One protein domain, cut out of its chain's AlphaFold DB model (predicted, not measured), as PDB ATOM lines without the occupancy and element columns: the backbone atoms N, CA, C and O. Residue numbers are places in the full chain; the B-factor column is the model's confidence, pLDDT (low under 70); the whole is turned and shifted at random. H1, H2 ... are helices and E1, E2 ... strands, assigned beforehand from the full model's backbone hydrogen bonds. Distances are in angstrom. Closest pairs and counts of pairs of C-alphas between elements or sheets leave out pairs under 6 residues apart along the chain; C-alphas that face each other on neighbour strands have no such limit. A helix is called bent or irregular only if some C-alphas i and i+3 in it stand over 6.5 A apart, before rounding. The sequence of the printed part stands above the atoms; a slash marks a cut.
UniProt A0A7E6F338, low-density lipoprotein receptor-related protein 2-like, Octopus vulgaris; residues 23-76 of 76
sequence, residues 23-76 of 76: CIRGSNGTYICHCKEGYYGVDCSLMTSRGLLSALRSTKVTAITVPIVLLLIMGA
ATOM      1  N   CYS A  23     -17.047  25.270  27.252       90.94
ATOM      2  CA  CYS A  23     -15.995  24.725  26.416       90.94
ATOM      3  C   CYS A  23     -16.197  23.221  26.190       90.94
ATOM      4  O   CYS A  23     -16.236  22.447  27.147       90.94
ATOM      5  N   ILE A  24     -16.291  22.806  24.927       89.75
ATOM      6  CA  ILE A  24     -16.482  21.408  24.532       89.75
ATOM      7  C   ILE A  24     -15.322  20.923  23.659       89.75
ATOM      8  O   ILE A  24     -14.702  21.694  22.927       89.75
ATOM      9  N   ARG A  25     -15.025  19.621  23.726       85.50
ATOM     10  CA  ARG A  25     -14.033  18.980  22.854       85.50
ATOM     11  C   ARG A  25     -14.660  18.726  21.479       85.50
ATOM     12  O   ARG A  25     -15.642  17.997  21.376       85.50
ATOM     13  N   GLY A  26     -14.079  19.314  20.441       81.81
ATOM     14  CA  GLY A  26     -14.411  19.069  19.042       81.81
ATOM     15  C   GLY A  26     -13.888  17.722  18.533       81.81
ATOM     16  O   GLY A  26     -13.050  17.071  19.161       81.81
ATOM     17  N   SER A  27     -14.362  17.319  17.354       80.12
ATOM     18  CA  SER A  27     -14.067  16.021  16.723       80.12
ATOM     19  C   SER A  27     -12.580  15.780  16.448       80.12
ATOM     20  O   SER A  27     -12.113  14.653  16.553       80.12
ATOM     21  N   ASN A  28     -11.816  16.838  16.170       80.25
ATOM     22  CA  ASN A  28     -10.373  16.767  15.912       80.25
ATOM     23  C   ASN A  28      -9.515  16.854  17.190       80.25
ATOM     24  O   ASN A  28      -8.314  17.097  17.120       80.25
ATOM     25  N   GLY A  29     -10.123  16.739  18.377       78.38
ATOM     26  CA  GLY A  29      -9.430  16.912  19.658       78.38
ATOM     27  C   GLY A  29      -9.154  18.372  20.044       78.38
ATOM     28  O   GLY A  29      -8.581  18.614  21.107       78.38
ATOM     29  N   THR A  30      -9.588  19.333  19.221       81.94
ATOM     30  CA  THR A  30      -9.592  20.771  19.530       81.94
ATOM     31  C   THR A  30     -10.675  21.112  20.551       81.94
ATOM     32  O   THR A  30     -11.566  20.309  20.816       81.94
ATOM     33  N   TYR A  31     -10.609  22.301  21.143       84.12
ATOM     34  CA  TYR A  31     -11.636  22.798  22.056       84.12
ATOM     35  C   TYR A  31     -12.324  24.006  21.436       84.12
ATOM     36  O   TYR A  31     -11.657  24.873  20.876       84.12
ATOM     37  N   ILE A  32     -13.652  24.027  21.507       88.81
ATOM     38  CA  ILE A  32     -14.492  25.075  20.926       88.81
ATOM     39  C   ILE A  32     -15.516  25.546  21.956       88.81
ATOM     40  O   ILE A  32     -15.957  24.771  22.810       88.81
ATOM     41  N   CYS A  33     -15.920  26.810  21.862       93.12
ATOM     42  CA  CYS A  33     -16.989  27.336  22.693       93.12
ATOM     43  C   CYS A  33     -18.361  26.941  22.139       93.12
ATOM     44  O   CYS A  33     -18.729  27.281  21.017       93.12
ATOM     45  N   HIS A  34     -19.144  26.253  22.961       93.62
ATOM     46  CA  HIS A  34     -20.570  26.071  22.760       93.62
ATOM     47  C   HIS A  34     -21.312  27.275  23.348       93.62
ATOM     48  O   HIS A  34     -21.507  27.374  24.567       93.62
ATOM     49  N   CYS A  35     -21.698  28.210  22.483       93.81
ATOM     50  CA  CYS A  35     -22.373  29.436  22.891       93.81
ATOM     51  C   CYS A  35     -23.824  29.184  23.314       93.81
ATOM     52  O   CYS A  35     -24.508  28.307  22.786       93.81
ATOM     53  N   LYS A  36     -24.301  29.974  24.282       92.12
ATOM     54  CA  LYS A  36     -25.725  30.024  24.620       92.12
ATOM     55  C   LYS A  36     -26.516  30.702  23.509       92.12
ATOM     56  O   LYS A  36     -25.964  31.443  22.696       92.12
ATOM     57  N   GLU A  37     -27.822  30.458  23.510       91.06
ATOM     58  CA  GLU A  37     -28.730  31.081  22.556       91.06
ATOM     59  C   GLU A  37     -28.536  32.600  22.533       91.06
ATOM     60  O   GLU A  37     -28.477  33.264  23.569       91.06
ATOM     61  N   GLY A  38     -28.391  33.136  21.324       91.56
ATOM     62  CA  GLY A  38     -28.212  34.561  21.116       91.56
ATOM     63  C   GLY A  38     -26.773  35.077  21.180       91.56
ATOM     64  O   GLY A  38     -26.570  36.255  20.890       91.56
ATOM     65  N   TYR A  39     -25.788  34.225  21.472       93.19
ATOM     66  CA  TYR A  39     -24.358  34.551  21.425       93.19
ATOM     67  C   TYR A  39     -23.630  33.744  20.345       93.19
ATOM     68  O   TYR A  39     -24.042  32.634  20.007       93.19
ATOM     69  N   TYR A  40     -22.557  34.301  19.789       92.62
ATOM     70  CA  TYR A  40     -21.756  33.685  18.730       92.62
ATOM     71  C   TYR A  40     -20.317  34.238  18.704       92.62
ATOM     72  O   TYR A  40     -19.956  35.113  19.489       92.62
ATOM     73  N   GLY A  41     -19.489  33.710  17.798       91.88
ATOM     74  CA  GLY A  41     -18.051  33.995  17.722       91.88
ATOM     75  C   GLY A  41     -17.208  32.853  18.295       91.88
ATOM     76  O   GLY A  41     -17.753  31.887  18.827       91.88
ATOM     77  N   VAL A  42     -15.882  32.949  18.170       91.50
ATOM     78  CA  VAL A  42     -14.950  31.897  18.631       91.50
ATOM     79  C   VAL A  42     -14.999  31.700  20.150       91.50
ATOM     80  O   VAL A  42     -14.865  30.583  20.641       91.50
ATOM     81  N   ASP A  43     -15.261  32.783  20.870       92.56
ATOM     82  CA  ASP A  43     -15.269  32.909  22.326       92.56
ATOM     83  C   ASP A  43     -16.645  33.340  22.871       92.56
ATOM     84  O   ASP A  43     -16.786  33.648  24.049       92.56
ATOM     85  N   CYS A  44     -17.691  33.355  22.040       94.75
ATOM     86  CA  CYS A  44     -19.035  33.825  22.407       94.75
ATOM     87  C   CYS A  44     -19.114  35.298  22.862       94.75
ATOM     88  O   CYS A  44     -20.037  35.653  23.596       94.75
ATOM     89  N   SER A  45     -18.178  36.159  22.450       93.81
ATOM     90  CA  SER A  45     -18.193  37.597  22.772       93.81
ATOM     91  C   SER A  45     -19.235  38.399  21.992       93.81
ATOM     92  O   SER A  45     -19.611  39.491  22.414       93.81
ATOM     93  N   LEU A  46     -19.717  37.881  20.860       92.75
ATOM     94  CA  LEU A  46     -20.659  38.590  20.001       92.75
ATOM     95  C   LEU A  46     -22.097  38.185  20.323       92.75
ATOM     96  O   LEU A  46     -22.401  37.016  20.553       92.75
ATOM     97  N   MET A  47     -23.004  39.158  20.294       90.88
ATOM     98  CA  MET A  47     -24.422  38.969  20.597       90.88
ATOM     99  C   MET A  47     -25.259  39.236  19.353       90.88
ATOM    100  O   MET A  47     -25.041  40.211  18.636       90.88
ATOM    101  N   THR A  48     -26.206  38.352  19.057       88.62
ATOM    102  CA  THR A  48     -27.132  38.541  17.937       88.62
ATOM    103  C   THR A  48     -28.332  39.379  18.382       88.62
ATOM    104  O   THR A  48     -28.581  39.542  19.579       88.62
ATOM    105  N   SER A  49     -29.128  39.878  17.437       87.31
ATOM    106  CA  SER A  49     -30.355  40.634  17.744       87.31
ATOM    107  C   SER A  49     -31.324  39.828  18.617       87.31
ATOM    108  O   SER A  49     -31.913  40.360  19.555       87.31
ATOM    109  N   ARG A  50     -31.421  38.515  18.377       80.75
ATOM    110  CA  ARG A  50     -32.141  37.571  19.248       80.75
ATOM    111  C   ARG A  50     -31.541  37.477  20.644       80.75
ATOM    112  O   ARG A  50     -32.311  37.409  21.584       80.75
ATOM    113  N   GLY A  51     -30.217  37.538  20.775       78.12
ATOM    114  CA  GLY A  51     -29.501  37.564  22.051       78.12
ATOM    115  C   GLY A  51     -29.896  38.767  22.885       78.12
ATOM    116  O   GLY A  51     -30.300  38.618  24.037       78.12
ATOM    117  N   LEU A  52     -29.863  39.950  22.268       77.38
ATOM    118  CA  LEU A  52     -30.347  41.191  22.868       77.38
ATOM    119  C   LEU A  52     -31.814  41.059  23.283       77.38
ATOM    120  O   LEU A  52     -32.166  41.354  24.422       77.38
ATOM    121  N   LEU A  53     -32.653  40.531  22.391       77.31
ATOM    122  CA  LEU A  53     -34.053  40.260  22.692       77.31
ATOM    123  C   LEU A  53     -34.219  39.255  23.829       77.31
ATOM    124  O   LEU A  53     -35.139  39.448  24.598       77.31
ATOM    125  N   SER A  54     -33.381  38.229  23.979       71.62
ATOM    126  CA  SER A  54     -33.438  37.279  25.100       71.62
ATOM    127  C   SER A  54     -32.919  37.870  26.413       71.62
ATOM    128  O   SER A  54     -33.464  37.557  27.466       71.62
ATOM    129  N   ALA A  55     -31.940  38.777  26.374       71.56
ATOM    130  CA  ALA A  55     -31.509  39.525  27.556       71.56
ATOM    131  C   ALA A  55     -32.585  40.522  28.024       71.56
ATOM    132  O   ALA A  55     -32.802  40.685  29.224       71.56
ATOM    133  N   LEU A  56     -33.303  41.143  27.081       71.81
ATOM    134  CA  LEU A  56     -34.449  42.018  27.352       71.81
ATOM    135  C   LEU A  56     -35.705  41.219  27.731       71.81
ATOM    136  O   LEU A  56     -36.455  41.599  28.626       71.81
ATOM    137  N   ARG A  57     -35.906  40.062  27.097       70.69
ATOM    138  CA  ARG A  57     -36.915  39.043  27.407       70.69
ATOM    139  C   ARG A  57     -36.391  38.150  28.523       70.69
ATOM    140  O   ARG A  57     -36.456  36.925  28.445       70.69
ATOM    141  N   SER A  58     -35.933  38.782  29.603       64.75
ATOM    142  CA  SER A  58     -35.978  38.145  30.911       64.75
ATOM    143  C   SER A  58     -37.384  37.562  31.038       64.75
ATOM    144  O   SER A  58     -38.370  38.284  30.873       64.75
ATOM    145  N   THR A  59     -37.479  36.246  31.223       60.47
ATOM    146  CA  THR A  59     -38.670  35.374  31.118       60.47
ATOM    147  C   THR A  59     -39.896  35.839  31.928       60.47
ATOM    148  O   THR A  59     -40.963  35.243  31.882       60.47
ATOM    149  N   LYS A  60     -39.789  36.960  32.642       61.72
ATOM    150  CA  LYS A  60     -40.866  37.677  33.316       61.72
ATOM    151  C   LYS A  60     -42.006  38.128  32.392       61.72
ATOM    152  O   LYS A  60     -43.133  38.222  32.864       61.72
ATOM    153  N   VAL A  61     -41.768  38.371  31.098       64.44
ATOM    154  CA  VAL A  61     -42.831  38.846  30.179       64.44
ATOM    155  C   VAL A  61     -43.923  37.790  29.962       64.44
ATOM    156  O   VAL A  61     -45.107  38.128  29.992       64.44
ATOM    157  N   THR A  62     -43.564  36.511  29.796       63.69
ATOM    158  CA  THR A  62     -44.536  35.414  29.619       63.69
ATOM    159  C   THR A  62     -45.279  35.088  30.915       63.69
ATOM    160  O   THR A  62     -46.464  34.776  30.877       63.69
ATOM    161  N   ALA A  63     -44.624  35.242  32.069       72.38
ATOM    162  CA  ALA A  63     -45.240  35.013  33.377       72.38
ATOM    163  C   ALA A  63     -46.360  36.015  33.713       72.38
ATOM    164  O   ALA A  63     -47.278  35.666  34.446       72.38
ATOM    165  N   ILE A  64     -46.299  37.243  33.184       75.75
ATOM    166  CA  ILE A  64     -47.296  38.295  33.455       75.75
ATOM    167  C   ILE A  64     -48.399  38.307  32.388       75.75
ATOM    168  O   ILE A  64     -49.562  38.535  32.698       75.75
ATOM    169  N   THR A  65     -48.067  38.020  31.128       78.75
ATOM    170  CA  THR A  65     -49.054  38.041  30.034       78.75
ATOM    171  C   THR A  65     -50.035  36.870  30.081       78.75
ATOM    172  O   THR A  65     -51.215  37.078  29.824       78.75
ATOM    173  N   VAL A  66     -49.600  35.666  30.472       82.00
ATOM    174  CA  VAL A  66     -50.482  34.486  30.593       82.00
ATOM    175  C   VAL A  66     -51.637  34.687  31.593       82.00
ATOM    176  O   VAL A  66     -52.782  34.484  31.191       82.00
ATOM    177  N   PRO A  67     -51.410  35.116  32.855       87.75
ATOM    178  CA  PRO A  67     -52.506  35.331  33.799       87.75
ATOM    179  C   PRO A  67     -53.430  36.478  33.374       87.75
ATOM    180  O   PRO A  67     -54.638  36.358  33.528       87.75
ATOM    181  N   ILE A  68     -52.903  37.560  32.788       88.44
ATOM    182  CA  ILE A  68     -53.733  38.675  32.299       88.44
ATOM    183  C   ILE A  68     -54.656  38.210  31.168       88.44
ATOM    184  O   ILE A  68     -55.845  38.504  31.192       88.44
ATOM    185  N   VAL A  69     -54.140  37.449  30.201       89.50
ATOM    186  CA  VAL A  69     -54.952  36.919  29.095       89.50
ATOM    187  C   VAL A  69     -56.021  35.952  29.611       89.50
ATOM    188  O   VAL A  69     -57.160  36.047  29.170       89.50
ATOM    189  N   LEU A  70     -55.693  35.089  30.580       89.62
ATOM    190  CA  LEU A  70     -56.655  34.205  31.255       89.62
ATOM    191  C   LEU A  70     -57.790  34.981  31.940       89.62
ATOM    192  O   LEU A  70     -58.953  34.618  31.801       89.62
ATOM    193  N   LEU A  71     -57.467  36.076  32.630       91.88
ATOM    194  CA  LEU A  71     -58.470  36.941  33.255       91.88
ATOM    195  C   LEU A  71     -59.382  37.616  32.219       91.88
ATOM    196  O   LEU A  71     -60.572  37.768  32.471       91.88
ATOM    197  N   LEU A  72     -58.847  37.984  31.052       91.62
ATOM    198  CA  LEU A  72     -59.626  38.593  29.969       91.62
ATOM    199  C   LEU A  72     -60.563  37.592  29.274       91.62
ATOM    200  O   LEU A  72     -61.670  37.972  28.911       91.62
ATOM    201  N   ILE A  73     -60.152  36.331  29.101       92.81
ATOM    202  CA  ILE A  73     -60.998  35.291  28.480       92.81
ATOM    203  C   ILE A  73     -62.017  34.678  29.447       92.81
ATOM    204  O   ILE A  73     -63.063  34.234  28.999       92.81
ATOM    205  N   MET A  74     -61.721  34.628  30.752       90.25
ATOM    206  CA  MET A  74     -62.666  34.155  31.776       90.25
ATOM    207  C   MET A  74     -63.637  35.253  32.234       90.25
ATOM    208  O   MET A  74     -64.631  34.954  32.889       90.25
ATOM    209  N   GLY A  75     -63.318  36.517  31.939       76.94
ATOM    210  CA  GLY A  75     -64.160  37.682  32.203       76.94
ATOM    211  C   GLY A  75     -65.084  38.075  31.043       76.94
ATOM    212  O   GLY A  75     -65.690  39.143  31.122       76.94
ATOM    213  N   ALA A  76     -65.164  37.258  29.988       65.88
ATOM    214  CA  ALA A  76     -66.069  37.405  28.846       65.88
ATOM    215  C   ALA A  76     -67.070  36.243  28.790       65.88
ATOM    216  O   ALA A  76     -66.677  35.111  29.154       65.88
TER     217      ALA A  76
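What this domain is: This is residues 23 to 76 of the 76 residues of the protein "low-density lipoprotein receptor-related protein 2-like" of Octopus vulgaris (UniProt A0A7E6F338). A small strand hairpin, E1 and E2, sits near one end of a long thin model, and a single helix, H2, sticks out at the other end as a free arm. Between them the chain folds back on itself in an unnamed loop, residues 35 to 48, and then passes through the short helix H1. The printed part has 54 residues, with two named strands followed by two named helices, E1 E2 H1 H2; the one sheet has the order E1 - E2 and is antiparallel, and the class is mixed, helices and strands. The whole is extended, with a radius of gyration of the C-alphas of 18.6 A, and its C-alphas span 61 by 20 by 12 A, a rod.

How they stand to each other: The sheet is the hairpin of E1, residues 23 to 25, and E2, residues 31 to 34, antiparallel with 129 degrees between their directions. The C-alphas of Cys 23 and Cys 33, which face each other, are 4.7 A apart. N 24 and O 32 are within hydrogen-bond range at 2.9 A, and so are N 32 and O 24 at 2.9 A. Beyond E2, residues 39 to 40 form a short antiparallel pairing with residues 46 to 47. H1, residues 49 to 56, is apart from E1. H2, residues 60 to 74, is apart from E1, E2 and H1. Every O i to N i+4 pair of H1 is within hydrogen-bond range, and in H2 10 of 11 are.

Where its parts are: E1 begins at C-alpha 23, at (-15.995, 24.725, 26.416), and measures 7.0 A from first to last C-alpha. E2, from Tyr 31 to His 34, measures 9.5 A. H1, from Ser 49 to Leu 56, measures 10.5 A and begins at C-alpha 49, at (-30.355, 40.634, 17.744). H2, from Lys 60 to Met 74, measures 22.1 A and ends at C-alpha 74, at (-62.666, 34.155, 31.776). H2 is neither bent nor irregular, but only just: C-alphas 64 and 67 are 6.0 A apart.

The domain as a whole: The two C-alphas farthest apart are those of Gly 29 and Ala 76, at 60.9 A. Residues 56 to 76, of which 60 to 74 belong to H2, stand free; the body without them has 33 residues and spans 34 by 11 by 10 A. The links E1 to E2 and H1 to H2 are tight, and the link E2 to H1, with 14 residues, is long. The printed part has no cut and ends at residue 76, the chain's last residue. The mean pLDDT of the printed part is 83.2, and the model's confidence is under 70 at residues 58 to 62 and at residue 76.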